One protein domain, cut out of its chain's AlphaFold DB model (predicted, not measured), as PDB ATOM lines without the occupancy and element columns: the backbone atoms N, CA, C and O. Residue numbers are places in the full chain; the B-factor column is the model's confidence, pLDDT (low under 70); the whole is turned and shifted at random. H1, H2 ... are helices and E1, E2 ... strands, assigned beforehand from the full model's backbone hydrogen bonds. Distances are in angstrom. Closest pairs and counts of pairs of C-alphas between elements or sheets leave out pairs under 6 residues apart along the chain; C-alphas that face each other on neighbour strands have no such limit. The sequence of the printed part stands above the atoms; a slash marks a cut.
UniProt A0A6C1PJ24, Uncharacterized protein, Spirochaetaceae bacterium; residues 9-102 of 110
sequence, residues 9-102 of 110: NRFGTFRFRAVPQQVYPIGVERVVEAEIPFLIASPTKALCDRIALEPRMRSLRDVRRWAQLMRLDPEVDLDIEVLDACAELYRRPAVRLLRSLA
ATOM      1  N   ASN A   9     -35.042 -13.172 -73.903       94.62
ATOM      2  CA  ASN A   9     -33.996 -13.517 -74.858       94.62
ATOM      3  C   ASN A   9     -33.898 -15.046 -75.007       94.62
ATOM      4  O   ASN A   9     -34.656 -15.794 -74.396       94.62
ATOM      5  N   ARG A  10     -32.915 -15.530 -75.781       97.19
ATOM      6  CA  ARG A  10     -32.693 -16.972 -76.006       97.19
ATOM      7  C   ARG A  10     -32.436 -17.805 -74.740       97.19
ATOM      8  O   ARG A  10     -32.500 -19.024 -74.808       97.19
ATOM      9  N   PHE A  11     -32.086 -17.167 -73.625       96.00
ATOM     10  CA  PHE A  11     -31.836 -17.810 -72.333       96.00
ATOM     11  C   PHE A  11     -33.069 -17.808 -71.419       96.00
ATOM     12  O   PHE A  11     -33.039 -18.435 -70.364       96.00
ATOM     13  N   GLY A  12     -34.149 -17.128 -71.814       96.00
ATOM     14  CA  GLY A  12     -35.428 -17.136 -71.116       96.00
ATOM     15  C   GLY A  12     -35.953 -15.743 -70.778       96.00
ATOM     16  O   GLY A  12     -35.568 -14.730 -71.370       96.00
ATOM     17  N   THR A  13     -36.868 -15.714 -69.809       94.75
ATOM     18  CA  THR A  13     -37.597 -14.512 -69.395       94.75
ATOM     19  C   THR A  13     -37.078 -13.971 -68.067       94.75
ATOM     20  O   THR A  13     -37.114 -14.640 -67.035       94.75
ATOM     21  N   PHE A  14     -36.683 -12.706 -68.074       93.62
ATOM     22  CA  PHE A  14     -36.159 -11.966 -66.936       93.62
ATOM     23  C   PHE A  14     -37.202 -10.964 -66.455       93.62
ATOM     24  O   PHE A  14     -37.716 -10.171 -67.241       93.62
ATOM     25  N   ARG A  15     -37.508 -10.969 -65.154       91.50
ATOM     26  CA  ARG A  15     -38.480 -10.047 -64.544       91.50
ATOM     27  C   ARG A  15     -37.820  -9.212 -63.462       91.50
ATOM     28  O   ARG A  15     -37.356  -9.742 -62.458       91.50
ATOM     29  N   PHE A  16     -37.855  -7.898 -63.630       91.00
ATOM     30  CA  PHE A  16     -37.306  -6.936 -62.683       91.00
ATOM     31  C   PHE A  16     -38.403  -6.438 -61.745       91.00
ATOM     32  O   PHE A  16     -39.416  -5.867 -62.167       91.00
ATOM     33  N   ARG A  17     -38.199  -6.649 -60.445       89.06
ATOM     34  CA  ARG A  17     -39.108  -6.202 -59.388       89.06
ATOM     35  C   ARG A  17     -38.446  -5.069 -58.618       89.06
ATOM     36  O   ARG A  17     -37.304  -5.185 -58.195       89.06
ATOM     37  N   ALA A  18     -39.163  -3.960 -58.479       90.25
ATOM     38  CA  ALA A  18     -38.680  -2.836 -57.696       90.25
ATOM     39  C   ALA A  18     -38.802  -3.149 -56.201       90.25
ATOM     40  O   ALA A  18     -39.809  -3.707 -55.759       90.25
ATOM     41  N   VAL A  19     -37.803  -2.719 -55.439       92.19
ATOM     42  CA  VAL A  19     -37.809  -2.718 -53.974       92.19
ATOM     43  C   VAL A  19     -37.789  -1.266 -53.482       92.19
ATOM     44  O   VAL A  19     -37.361  -0.383 -54.234       92.19
ATOM     45  N   PRO A  20     -38.270  -0.966 -52.262       95.00
ATOM     46  CA  PRO A  20     -38.114   0.364 -51.686       95.00
ATOM     47  C   PRO A  20     -36.637   0.771 -51.656       95.00
ATOM     48  O   PRO A  20     -35.782  -0.030 -51.288       95.00
ATOM     49  N   GLN A  21     -36.336   2.021 -52.007       95.38
ATOM     50  CA  GLN A  21     -34.954   2.503 -52.113       95.38
ATOM     51  C   GLN A  21     -34.158   2.324 -50.811       95.38
ATOM     52  O   GLN A  21     -32.989   1.964 -50.859       95.38
ATOM     53  N   GLN A  22     -34.802   2.524 -49.659       96.69
ATOM     54  CA  GLN A  22     -34.181   2.371 -48.337       96.69
ATOM     55  C   GLN A  22     -33.837   0.913 -48.003       96.69
ATOM     56  O   GLN A  22     -32.920   0.665 -47.235       96.69
ATOM     57  N   VAL A  23     -34.548  -0.047 -48.599       97.19
ATOM     58  CA  VAL A  23     -34.301  -1.481 -48.405       97.19
ATOM     59  C   VAL A  23     -33.186  -1.982 -49.320       97.19
ATOM     60  O   VAL A  23     -32.514  -2.951 -48.990       97.19
ATOM     61  N   TYR A  24     -32.986  -1.340 -50.477       96.00
ATOM     62  CA  TYR A  24     -32.011  -1.782 -51.473       96.00
ATOM     63  C   TYR A  24     -30.609  -2.073 -50.905       96.00
ATOM     64  O   TYR A  24     -30.118  -3.154 -51.208       96.00
ATOM     65  N   PRO A  25     -29.973  -1.200 -50.096       96.94
ATOM     66  CA  PRO A  25     -28.612  -1.452 -49.615       96.94
ATOM     67  C   PRO A  25     -28.516  -2.510 -48.504       96.94
ATOM     68  O   PRO A  25     -27.419  -2.973 -48.212       96.94
ATOM     69  N   ILE A  26     -29.626  -2.880 -47.862       98.25
ATOM     70  CA  ILE A  26     -29.613  -3.768 -46.693       98.25
ATOM     71  C   ILE A  26     -29.234  -5.184 -47.123       98.25
ATOM     72  O   ILE A  26     -29.890  -5.752 -47.991       98.25
ATOM     73  N   GLY A  27     -28.186  -5.760 -46.529       97.31
ATOM     74  CA  GLY A  27     -27.758  -7.131 -46.819       97.31
ATOM     75  C   GLY A  27     -27.386  -7.380 -48.286       97.31
ATOM     76  O   GLY A  27     -27.573  -8.496 -48.762       97.31
ATOM     77  N   VAL A  28     -26.933  -6.357 -49.022       97.69
ATOM     78  CA  VAL A  28     -26.315  -6.522 -50.346       97.69
ATOM     79  C   VAL A  28     -24.811  -6.675 -50.176       97.69
ATOM     80  O   VAL A  28     -24.158  -5.859 -49.532       97.69
ATOM     81  N   GLU A  29     -24.264  -7.701 -50.805       96.50
ATOM     82  CA  GLU A  29     -22.862  -8.077 -50.744       96.50
ATOM     83  C   GLU A  29     -22.181  -7.801 -52.081       96.50
ATOM     84  O   GLU A  29     -22.789  -7.913 -53.147       96.50
ATOM     85  N   ARG A  30     -20.893  -7.459 -52.029       96.44
ATOM     86  CA  ARG A  30     -20.033  -7.408 -53.211       96.44
ATOM     87  C   ARG A  30     -19.210  -8.684 -53.265       96.44
ATOM     88  O   ARG A  30     -18.334  -8.878 -52.428       96.44
ATOM     89  N   VAL A  31     -19.453  -9.502 -54.279       96.38
ATOM     90  CA  VAL A  31     -18.762 -10.775 -54.500       96.38
ATOM     91  C   VAL A  31     -17.909 -10.671 -55.761       96.38
ATOM     92  O   VAL A  31     -18.199  -9.871 -56.653       96.38
ATOM     93  N   VAL A  32     -16.824 -11.441 -55.811       97.12
ATOM     94  CA  VAL A  32     -15.990 -11.604 -57.003       97.12
ATOM     95  C   VAL A  32     -16.035 -13.071 -57.398       97.12
ATOM     96  O   VAL A  32     -15.602 -13.926 -56.631       97.12
ATOM     97  N   GLU A  33     -16.538 -13.355 -58.593       96.00
ATOM     98  CA  GLU A  33     -16.544 -14.697 -59.177       96.00
ATOM     99  C   GLU A  33     -15.997 -14.601 -60.600       96.00
ATOM    100  O   GLU A  33     -16.323 -13.656 -61.321       96.00
ATOM    101  N   ALA A  34     -15.117 -15.531 -60.987       95.19
ATOM    102  CA  ALA A  34     -14.423 -15.496 -62.279       95.19
ATOM    103  C   ALA A  34     -13.799 -14.115 -62.599       95.19
ATOM    104  O   ALA A  34     -13.937 -13.604 -63.705       95.19
ATOM    105  N   GLU A  35     -13.156 -13.497 -61.597       95.25
ATOM    106  CA  GLU A  35     -12.499 -12.175 -61.677       95.25
ATOM    107  C   GLU A  35     -13.439 -10.980 -61.938       95.25
ATOM    108  O   GLU A  35     -12.984  -9.846 -62.093       95.25
ATOM    109  N   ILE A  36     -14.758 -11.191 -61.921       96.69
ATOM    110  CA  ILE A  36     -15.755 -10.148 -62.169       96.69
ATOM    111  C   ILE A  36     -16.439  -9.779 -60.844       96.69
ATOM    112  O   ILE A  36     -17.106 -10.624 -60.242       96.69
ATOM    113  N   PRO A  37     -16.315  -8.524 -60.365       96.44
ATOM    114  CA  PRO A  37     -17.042  -8.074 -59.189       96.44
ATOM    115  C   PRO A  37     -18.504  -7.763 -59.529       96.44
ATOM    116  O   PRO A  37     -18.787  -7.027 -60.477       96.44
ATOM    117  N   PHE A  38     -19.436  -8.228 -58.703       96.94
ATOM    118  CA  PHE A  38     -20.851  -7.872 -58.799       96.94
ATOM    119  C   PHE A  38     -21.497  -7.745 -57.420       96.94
ATOM    120  O   PHE A  38     -20.930  -8.136 -56.401       96.94
ATOM    121  N   LEU A  39     -22.682  -7.138 -57.401       96.75
ATOM    122  CA  LEU A  39     -23.514  -7.045 -56.209       96.75
ATOM    123  C   LEU A  39     -24.546  -8.167 -56.215       96.75
ATOM    124  O   LEU A  39     -25.197  -8.400 -57.237       96.75
ATOM    125  N   ILE A  40     -24.731  -8.812 -55.073       96.38
ATOM    126  CA  ILE A  40     -25.726  -9.863 -54.876       96.38
ATOM    127  C   ILE A  40     -26.419  -9.668 -53.531       96.38
ATOM    128  O   ILE A  40     -25.848  -9.119 -52.596       96.38
ATOM    129  N   ALA A  41     -27.685 -10.060 -53.435       97.19
ATOM    130  CA  ALA A  41     -28.356 -10.111 -52.144       97.19
ATOM    131  C   ALA A  41     -27.767 -11.260 -51.313       97.19
ATOM    132  O   ALA A  41     -27.668 -12.377 -51.821       97.19
ATOM    133  N   SER A  42     -27.453 -10.998 -50.044       96.88
ATOM    134  CA  SER A  42     -27.209 -12.043 -49.043       96.88
ATOM    135  C   SER A  42     -28.385 -13.032 -48.998       96.88
ATOM    136  O   SER A  42     -29.508 -12.664 -49.377       96.88
ATOM    137  N   PRO A  43     -28.195 -14.264 -48.493       94.62
ATOM    138  CA  PRO A  43     -29.282 -15.234 -48.356       94.62
ATOM    139  C   PRO A  43     -30.511 -14.669 -47.623       94.62
ATOM    140  O   PRO A  43     -31.638 -14.778 -48.117       94.62
ATOM    141  N   THR A  44     -30.305 -13.962 -46.505       96.56
ATOM    142  CA  THR A  44     -31.389 -13.312 -45.752       96.56
ATOM    143  C   THR A  44     -32.105 -12.252 -46.583       96.56
ATOM    144  O   THR A  44     -33.341 -12.229 -46.644       96.56
ATOM    145  N   LYS A  45     -31.352 -11.376 -47.261       97.44
ATOM    146  CA  LYS A  45     -31.928 -10.328 -48.112       97.44
ATOM    147  C   LYS A  45     -32.720 -10.927 -49.270       97.44
ATOM    148  O   LYS A  45     -33.820 -10.456 -49.556       97.44
ATOM    149  N   ALA A  46     -32.212 -11.984 -49.898       96.12
ATOM    150  CA  ALA A  46     -32.892 -12.676 -50.987       96.12
ATOM    151  C   ALA A  46     -34.253 -13.240 -50.540       96.12
ATOM    152  O   ALA A  46     -35.247 -13.103 -51.260       96.12
ATOM    153  N   LEU A  47     -34.333 -13.804 -49.329       95.75
ATOM    154  CA  LEU A  47     -35.593 -14.283 -48.751       95.75
ATOM    155  C   LEU A  47     -36.554 -13.140 -48.414       95.75
ATOM    156  O   LEU A  47     -37.741 -13.234 -48.742       95.75
ATOM    157  N   CYS A  48     -36.058 -12.045 -47.832       96.94
ATOM    158  CA  CYS A  48     -36.860 -10.850 -47.565       96.94
ATOM    159  C   CYS A  48     -37.460 -10.275 -48.855       96.94
ATOM    160  O   CYS A  48     -38.665 -10.024 -48.924       96.94
ATOM    161  N   ASP A  49     -36.641 -10.130 -49.897       96.75
ATOM    162  CA  ASP A  49     -37.060  -9.611 -51.197       96.75
ATOM    163  C   ASP A  49     -38.079 -10.525 -51.869       96.75
ATOM    164  O   ASP A  49     -39.063 -10.054 -52.451       96.75
ATOM    165  N   ARG A  50     -37.877 -11.844 -51.769       95.56
ATOM    166  CA  ARG A  50     -38.798 -12.834 -52.323       95.56
ATOM    167  C   ARG A  50     -40.140 -12.794 -51.602       95.56
ATOM    168  O   ARG A  50     -41.164 -12.645 -52.273       95.56
ATOM    169  N   ILE A  51     -40.151 -12.887 -50.270       96.12
ATOM    170  CA  ILE A  51     -41.396 -12.955 -49.498       96.12
ATOM    171  C   ILE A  51     -42.162 -11.624 -49.512       96.12
ATOM    172  O   ILE A  51     -43.390 -11.611 -49.468       96.12
ATOM    173  N   ALA A  52     -41.469 -10.488 -49.663       96.19
ATOM    174  CA  ALA A  52     -42.097  -9.173 -49.824       96.19
ATOM    175  C   ALA A  52     -42.987  -9.070 -51.075       96.19
ATOM    176  O   ALA A  52     -43.867  -8.203 -51.135       96.19
ATOM    177  N   LEU A  53     -42.757  -9.933 -52.070       93.62
ATOM    178  CA  LEU A  53     -43.538 -10.023 -53.302       93.62
ATOM    179  C   LEU A  53     -44.691 -11.028 -53.208       93.62
ATOM    180  O   LEU A  53     -45.519 -11.067 -54.122       93.62
ATOM    181  N   GLU A  54     -44.751 -11.843 -52.153       93.88
ATOM    182  CA  GLU A  54     -45.792 -12.854 -52.012       93.88
ATOM    183  C   GLU A  54     -47.142 -12.211 -51.675       93.88
ATOM    184  O   GLU A  54     -47.255 -11.394 -50.749       93.88
ATOM    185  N   PRO A  55     -48.210 -12.568 -52.405       86.12
ATOM    186  CA  PRO A  55     -49.530 -12.070 -52.089       86.12
ATOM    187  C   PRO A  55     -50.036 -12.715 -50.791       86.12
ATOM    188  O   PRO A  55     -50.027 -13.930 -50.634       86.12
ATOM    189  N   ARG A  56     -50.597 -11.891 -49.898       81.62
ATOM    190  CA  ARG A  56     -51.471 -12.333 -48.792       81.62
ATOM    191  C   ARG A  56     -50.834 -13.304 -47.773       81.62
ATOM    192  O   ARG A  56     -51.489 -14.257 -47.369       81.62
ATOM    193  N   MET A  57     -49.643 -13.005 -47.260       93.94
ATOM    194  CA  MET A  57     -49.154 -13.625 -46.015       93.94
ATOM    195  C   MET A  57     -49.902 -13.032 -44.814       93.94
ATOM    196  O   MET A  57     -49.689 -11.864 -44.475       93.94
ATOM    197  N   ARG A  58     -50.831 -13.794 -44.221       90.69
ATOM    198  CA  ARG A  58     -51.723 -13.324 -43.141       90.69
ATOM    199  C   ARG A  58     -51.413 -13.954 -41.788       90.69
ATOM    200  O   ARG A  58     -51.899 -13.469 -40.773       90.69
ATOM    201  N   SER A  59     -50.631 -15.026 -41.771       94.50
ATOM    202  CA  SER A  59     -50.314 -15.785 -40.568       94.50
ATOM    203  C   SER A  59     -48.925 -16.418 -40.647       94.50
ATOM    204  O   SER A  59     -48.379 -16.615 -41.733       94.50
ATOM    205  N   LEU A  60     -48.382 -16.817 -39.493       93.50
ATOM    206  CA  LEU A  60     -47.159 -17.627 -39.432       93.50
ATOM    207  C   LEU A  60     -47.318 -18.967 -40.164       93.50
ATOM    208  O   LEU A  60     -46.363 -19.471 -40.745       93.50
ATOM    209  N   ARG A  61     -48.535 -19.527 -40.194       94.00
ATOM    210  CA  ARG A  61     -48.833 -20.754 -40.945       94.00
ATOM    211  C   ARG A  61     -48.625 -20.566 -42.450       94.00
ATOM    212  O   ARG A  61     -48.102 -21.472 -43.095       94.00
ATOM    213  N   ASP A  62     -49.002 -19.409 -42.996       95.19
ATOM    214  CA  ASP A  62     -48.790 -19.103 -44.416       95.19
ATOM    215  C   ASP A  62     -47.295 -19.027 -44.738       95.19
ATOM    216  O   ASP A  62     -46.847 -19.617 -45.720       95.19
ATOM    217  N   VAL A  63     -46.517 -18.370 -43.870       94.44
ATOM    218  CA  VAL A  63     -45.063 -18.240 -44.037       94.44
ATOM    219  C   VAL A  63     -44.358 -19.590 -43.914       94.44
ATOM    220  O   VAL A  63     -43.514 -19.894 -44.749       94.44
ATOM    221  N   ARG A  64     -44.741 -20.448 -42.958       92.62
ATOM    222  CA  ARG A  64     -44.209 -21.821 -42.857       92.62
ATOM    223  C   ARG A  64     -44.495 -22.641 -44.106       92.62
ATOM    224  O   ARG A  64     -43.600 -23.289 -44.639       92.62
ATOM    225  N   ARG A  65     -45.732 -22.586 -44.611       93.25
ATOM    226  CA  ARG A  65     -46.100 -23.273 -45.856       93.25
ATOM    227  C   ARG A  65     -45.281 -22.751 -47.034       93.25
ATOM    228  O   ARG A  65     -44.827 -23.542 -47.855       93.25
ATOM    229  N   TRP A  66     -45.097 -21.436 -47.123       94.62
ATOM    230  CA  TRP A  66     -44.251 -20.820 -48.141       94.62
ATOM    231  C   TRP A  66     -42.795 -21.292 -48.027       94.62
ATOM    232  O   TRP A  66     -42.238 -21.726 -49.029       94.62
ATOM    233  N   ALA A  67     -42.216 -21.313 -46.823       91.88
ATOM    234  CA  ALA A  67     -40.858 -21.801 -46.576       91.88
ATOM    235  C   ALA A  67     -40.685 -23.273 -46.995       91.88
ATOM    236  O   ALA A  67     -39.712 -23.616 -47.664       91.88
ATOM    237  N   GLN A  68     -41.668 -24.128 -46.694       91.50
ATOM    238  CA  GLN A  68     -41.684 -25.529 -47.135       91.50
ATOM    239  C   GLN A  68     -41.753 -25.660 -48.664       91.50
ATOM    240  O   GLN A  68     -41.029 -26.463 -49.248       91.50
ATOM    241  N   LEU A  69     -42.594 -24.862 -49.334       93.62
ATOM    242  CA  LEU A  69     -42.699 -24.864 -50.801       93.62
ATOM    243  C   LEU A  69     -41.429 -24.336 -51.477       93.62
ATOM    244  O   LEU A  69     -41.041 -24.845 -52.526       93.62
ATOM    245  N   MET A  70     -40.771 -23.357 -50.853       91.31
ATOM    246  CA  MET A  70     -39.449 -22.861 -51.240       91.31
ATOM    247  C   MET A  70     -38.327 -23.859 -50.931       91.31
ATOM    248  O   MET A  70     -37.206 -23.642 -51.380       91.31
ATOM    249  N   ARG A  71     -38.630 -24.945 -50.202       91.19
ATOM    250  CA  ARG A  71     -37.676 -25.964 -49.747       91.19
ATOM    251  C   ARG A  71     -36.513 -25.352 -48.968       91.19
ATOM    252  O   ARG A  71     -35.365 -25.727 -49.185       91.19
ATOM    253  N   LEU A  72     -36.819 -24.385 -48.101       89.88
ATOM    254  CA  LEU A  72     -35.805 -23.814 -47.220       89.88
ATOM    255  C   LEU A  72     -35.281 -24.902 -46.288       89.88
ATOM    256  O   LEU A  72     -36.067 -25.658 -45.711       89.88
ATOM    257  N   ASP A  73     -33.961 -24.963 -46.172       84.69
ATOM    258  CA  ASP A  73     -33.300 -25.877 -45.257       84.69
ATOM    259  C   ASP A  73     -33.655 -25.498 -43.809       84.69
ATOM    260  O   ASP A  73     -33.627 -24.310 -43.470       84.69
ATOM    261  N   PRO A  74     -34.008 -26.462 -42.943       75.12
ATOM    262  CA  PRO A  74     -34.159 -26.221 -41.516       75.12
ATOM    263  C   PRO A  74     -32.968 -25.568 -40.828       75.12
ATOM    264  O   PRO A  74     -33.165 -24.863 -39.841       75.12
ATOM    265  N   GLU A  75     -31.768 -25.779 -41.354       79.94
ATOM    266  CA  GLU A  75     -30.528 -25.206 -40.846       79.94
ATOM    267  C   GLU A  75     -30.180 -23.866 -41.501       79.94
ATOM    268  O   GLU A  75     -29.086 -23.349 -41.281       79.94
ATOM    269  N   VAL A  76     -31.089 -23.278 -42.294       82.50
ATOM    270  CA  VAL A  76     -30.859 -21.945 -42.855       82.50
ATOM    271  C   VAL A  76     -30.664 -20.941 -41.720       82.50
ATOM    272  O   VAL A  76     -31.547 -20.729 -40.885       82.50
ATOM    273  N   ASP A  77     -29.483 -20.337 -41.702       85.00
ATOM    274  CA  ASP A  77     -29.128 -19.300 -40.750       85.00
ATOM    275  C   ASP A  77     -29.425 -17.937 -41.371       85.00
ATOM    276  O   ASP A  77     -28.859 -17.557 -42.402       85.00
ATOM    277  N   LEU A  78     -30.396 -17.236 -40.790       91.75
ATOM    278  CA  LEU A  78     -30.782 -15.908 -41.229       91.75
ATOM    279  C   LEU A  78     -30.088 -14.874 -40.357       91.75
ATOM    280  O   LEU A  78     -30.382 -14.759 -39.171       91.75
ATOM    281  N   ASP A  79     -29.255 -14.049 -40.984       95.38
ATOM    282  CA  ASP A  79     -28.746 -12.822 -40.378       95.38
ATOM    283  C   ASP A  79     -29.903 -11.986 -39.795       95.38
ATOM    284  O   ASP A  79     -30.737 -11.431 -40.523       95.38
ATOM    285  N   ILE A  80     -29.965 -11.924 -38.466       95.12
ATOM    286  CA  ILE A  80     -31.050 -11.265 -37.742       95.12
ATOM    287  C   ILE A  80     -31.043  -9.755 -37.953       95.12
ATOM    288  O   ILE A  80     -32.118  -9.170 -38.073       95.12
ATOM    289  N   GLU A  81     -29.875  -9.125 -38.073       96.19
ATOM    290  CA  GLU A  81     -29.774  -7.678 -38.270       96.19
ATOM    291  C   GLU A  81     -30.346  -7.282 -39.636       96.19
ATOM    292  O   GLU A  81     -31.156  -6.355 -39.746       96.19
ATOM    293  N   VAL A  82     -30.000  -8.042 -40.680       97.81
ATOM    294  CA  VAL A  82     -30.563  -7.864 -42.026       97.81
ATOM    295  C   VAL A  82     -32.071  -8.111 -42.020       97.81
ATOM    296  O   VAL A  82     -32.822  -7.350 -42.644       97.81
ATOM    297  N   LEU A  83     -32.529  -9.161 -41.334       96.81
ATOM    298  CA  LEU A  83     -33.940  -9.534 -41.278       96.81
ATOM    299  C   LEU A  83     -34.783  -8.486 -40.536       96.81
ATOM    300  O   LEU A  83     -35.863  -8.131 -41.019       96.81
ATOM    301  N   ASP A  84     -34.286  -7.954 -39.418       97.06
ATOM    302  CA  ASP A  84     -34.933  -6.893 -38.643       97.06
ATOM    303  C   ASP A  84     -35.017  -5.590 -39.447       97.06
ATOM    304  O   ASP A  84     -36.112  -5.044 -39.632       97.06
ATOM    305  N   ALA A  85     -33.902  -5.151 -40.043       97.88
ATOM    306  CA  ALA A  85     -33.879  -3.967 -40.900       97.88
ATOM    307  C   ALA A  85     -34.831  -4.110 -42.102       97.88
ATOM    308  O   ALA A  85     -35.563  -3.181 -42.461       97.88
ATOM    309  N   CYS A  86     -34.886  -5.293 -42.722       97.81
ATOM    310  CA  CYS A  86     -35.824  -5.556 -43.809       97.81
ATOM    311  C   CYS A  86     -37.281  -5.540 -43.328       97.81
ATOM    312  O   CYS A  86     -38.130  -4.962 -44.011       97.81
ATOM    313  N   ALA A  87     -37.597  -6.145 -42.180       96.38
ATOM    314  CA  ALA A  87     -38.950  -6.169 -41.623       96.38
ATOM    315  C   ALA A  87     -39.478  -4.758 -41.318       96.38
ATOM    316  O   ALA A  87     -40.652  -4.467 -41.598       96.38
ATOM    317  N   GLU A  88     -38.607  -3.878 -40.823       97.00
ATOM    318  CA  GLU A  88     -38.900  -2.467 -40.587       97.00
ATOM    319  C   GLU A  88     -39.117  -1.706 -41.904       97.00
ATOM    320  O   GLU A  88     -40.180  -1.117 -42.128       97.00
ATOM    321  N   LEU A  89     -38.149  -1.760 -42.822       97.38
ATOM    322  CA  LEU A  89     -38.103  -0.866 -43.982       97.38
ATOM    323  C   LEU A  89     -39.012  -1.305 -45.142       97.38
ATOM    324  O   LEU A  89     -39.578  -0.455 -45.839       97.38
ATOM    325  N   TYR A  90     -39.235  -2.613 -45.347       95.69
ATOM    326  CA  TYR A  90     -40.209  -3.075 -46.350       95.69
ATOM    327  C   TYR A  90     -41.640  -2.687 -45.982       95.69
ATOM    328  O   TYR A  90     -42.482  -2.511 -46.871       95.69
ATOM    329  N   ARG A  91     -41.944  -2.631 -44.678       91.12
ATOM    330  CA  ARG A  91     -43.290  -2.432 -44.118       91.12
ATOM    331  C   ARG A  91     -44.341  -3.425 -44.634       91.12
ATOM    332  O   ARG A  91     -45.542  -3.177 -44.522       91.12
ATOM    333  N   ARG A  92     -43.929  -4.594 -45.136       94.06
ATOM    334  CA  ARG A  92     -44.827  -5.665 -45.606       94.06
ATOM    335  C   ARG A  92     -45.120  -6.669 -44.481       94.06
ATOM    336  O   ARG A  92     -44.174  -7.109 -43.834       94.06
ATOM    337  N   PRO A  93     -46.388  -7.085 -44.269       94.25
ATOM    338  CA  PRO A  93     -46.722  -8.106 -43.270       94.25
ATOM    339  C   PRO A  93     -45.949  -9.414 -43.465       94.25
ATOM    340  O   PRO A  93     -45.520 -10.012 -42.492       94.25
ATOM    341  N   ALA A  94     -45.710  -9.810 -44.718       96.00
ATOM    342  CA  ALA A  94     -44.962 -11.014 -45.063       96.00
ATOM    343  C   ALA A  94     -43.547 -11.040 -44.460       96.00
ATOM    344  O   ALA A  94     -43.174 -12.015 -43.822       96.00
ATOM    345  N   VAL A  95     -42.792  -9.946 -44.607       96.50
ATOM    346  CA  VAL A  95     -41.411  -9.849 -44.103       96.50
ATOM    347  C   VAL A  95     -41.394  -9.827 -42.573       96.50
ATOM    348  O   VAL A  95     -40.583 -10.503 -41.955       96.50
ATOM    349  N   ARG A  96     -42.356  -9.133 -41.949       95.56
ATOM    350  CA  ARG A  96     -42.520  -9.138 -40.485       95.56
ATOM    351  C   ARG A  96     -42.846 -10.529 -39.940       95.56
ATOM    352  O   ARG A  96     -42.272 -10.942 -38.942       95.56
ATOM    353  N   LEU A  97     -43.731 -11.266 -40.611       95.62
ATOM    354  CA  LEU A  97     -44.064 -12.641 -40.234       95.62
ATOM    355  C   LEU A  97     -42.879 -13.597 -40.436       95.62
ATOM    356  O   LEU A  97     -42.704 -14.492 -39.618       95.62
ATOM    357  N   LEU A  98     -42.057 -13.398 -41.474       94.19
ATOM    358  CA  LEU A  98     -40.800 -14.139 -41.640       94.19
ATOM    359  C   LEU A  98     -39.842 -13.869 -40.477       94.19
ATOM    360  O   LEU A  98     -39.311 -14.815 -39.905       94.19
ATOM    361  N   ARG A  99     -39.691 -12.607 -40.060       94.25
ATOM    362  CA  ARG A  99     -38.888 -12.273 -38.879       94.25
ATOM    363  C   ARG A  99     -39.400 -12.945 -37.606       94.25
ATOM    364  O   ARG A  99     -38.599 -13.452 -36.833       94.25
ATOM    365  N   SER A 100     -40.717 -12.981 -37.403       92.00
ATOM    366  CA  SER A 100     -41.331 -13.672 -36.260       92.00
ATOM    367  C   SER A 100     -41.196 -15.199 -36.310       92.00
ATOM    368  O   SER A 100     -41.391 -15.848 -35.286       92.00
ATOM    369  N   LEU A 101     -40.921 -15.777 -37.484       88.75
ATOM    370  CA  LEU A 101     -40.668 -17.208 -37.644       88.75
ATOM    371  C   LEU A 101     -39.214 -17.578 -37.310       88.75
ATOM    372  O   LEU A 101     -38.963 -18.692 -36.848       88.75
ATOM    373  N   ALA A 102     -38.278 -16.661 -37.550       87.00
ATOM    374  CA  ALA A 102     -36.886 -16.822 -37.159       87.00
ATOM    375  C   ALA A 102     -36.730 -16.632 -35.641       87.00
ATOM    376  O   ALA A 102     -37.266 -15.680 -35.065       87.00
TER     377      ALA A 102
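Overview. This is residues 9 to 102 of the 110 residues of an uncharacterized protein of Spirochaetaceae bacterium (UniProt A0A6C1PJ24). A small cluster of four helices is built round the helical hairpin H3 and H4, with H1 packed on both of its helices and H2 crossing H4 about perpendicular, touching neither H1 nor H3. A thin two-stranded hairpin, E2 and E3, leads away from the beginning of H1, its tip at residues 32 to 37 sticking out, and residues 9 to 16, with the short strand E1, stick out as a separate arm. The printed part has 94 residues, with three named strands followed by four named helices, in the order E1, E2, E3, H1, H2, H3, H4; the sheet E2 - E3 is antiparallel and the class is mixed, helices and strands. The whole is compact, with a radius of gyration of the C-alphas of 14.2 A and spans of 42 by 32 by 29 A.

Along the chain. E1 is residues 12 to 15, beginning at C-alpha 12 (-35.428, -17.136, -71.116), and measures 10.1 A. E2 is residues 28 to 33, 15.5 A, and E3 is residues 36 to 41, 16.1 A. H1, residues 43 to 51, measures 12.4 A from C-alpha 43 (-29.282, -15.234, -48.356). H2 is residues 60 to 69, 14.2 A. H3, residues 80 to 90, is the longest helix at 15.0 A. H4 is residues 93 to 101, 12.3 A, and ends at C-alpha 101 (-40.668, -17.208, -37.644).

Arrangement. The centre of H1 is 0.7 A from the mean of the C-alphas. H1 and H3 touch, closest at the C-alphas of Thr 44 and Leu 83, 6.4 A, at a shallow tilt of 29 degrees, the same way. H1 and H4 touch, closest at the C-alphas of Cys 48 and Val 95, 5.8 A, at a steep tilt of 43 degrees, opposite ways. H3 and H4 form a helical hairpin at a shallow tilt of 18 degrees, opposite ways, and the closest C-alphas are those of Ala 87 and Arg 96, 4.8 A. H2 touches H4 about perpendicular, at 85 degrees, closest at the C-alphas of Leu 60 and Leu 97, 5.9 A. H1 and H2 are only just apart, at 8.4 A. In H1, H2, H3 and H4 every O i to N i+4 pair is within hydrogen-bond range. E2 and E3 form an antiparallel hairpin, with N 29 and O 40 at 2.8 A and N 38 and O 31 at 2.9 A, within hydrogen-bond range. The closest C-alphas of E2 and H1 are those of Val 28 and Lys 45, 7.1 A. E1 pairs with no named strand and is apart from E2 and E3.

Size, cuts and confidence. The two C-alphas farthest apart are those of Glu 35 and Ser 59, 43.5 A. Without the stretches that stand free, the body has 80 residues and spans 34 by 26 by 22 A. The printed part has no cut. The link from E1 to E2, 12 residues, is long. The mean pLDDT of the printed part is 93.9, and no printed residue is under 70.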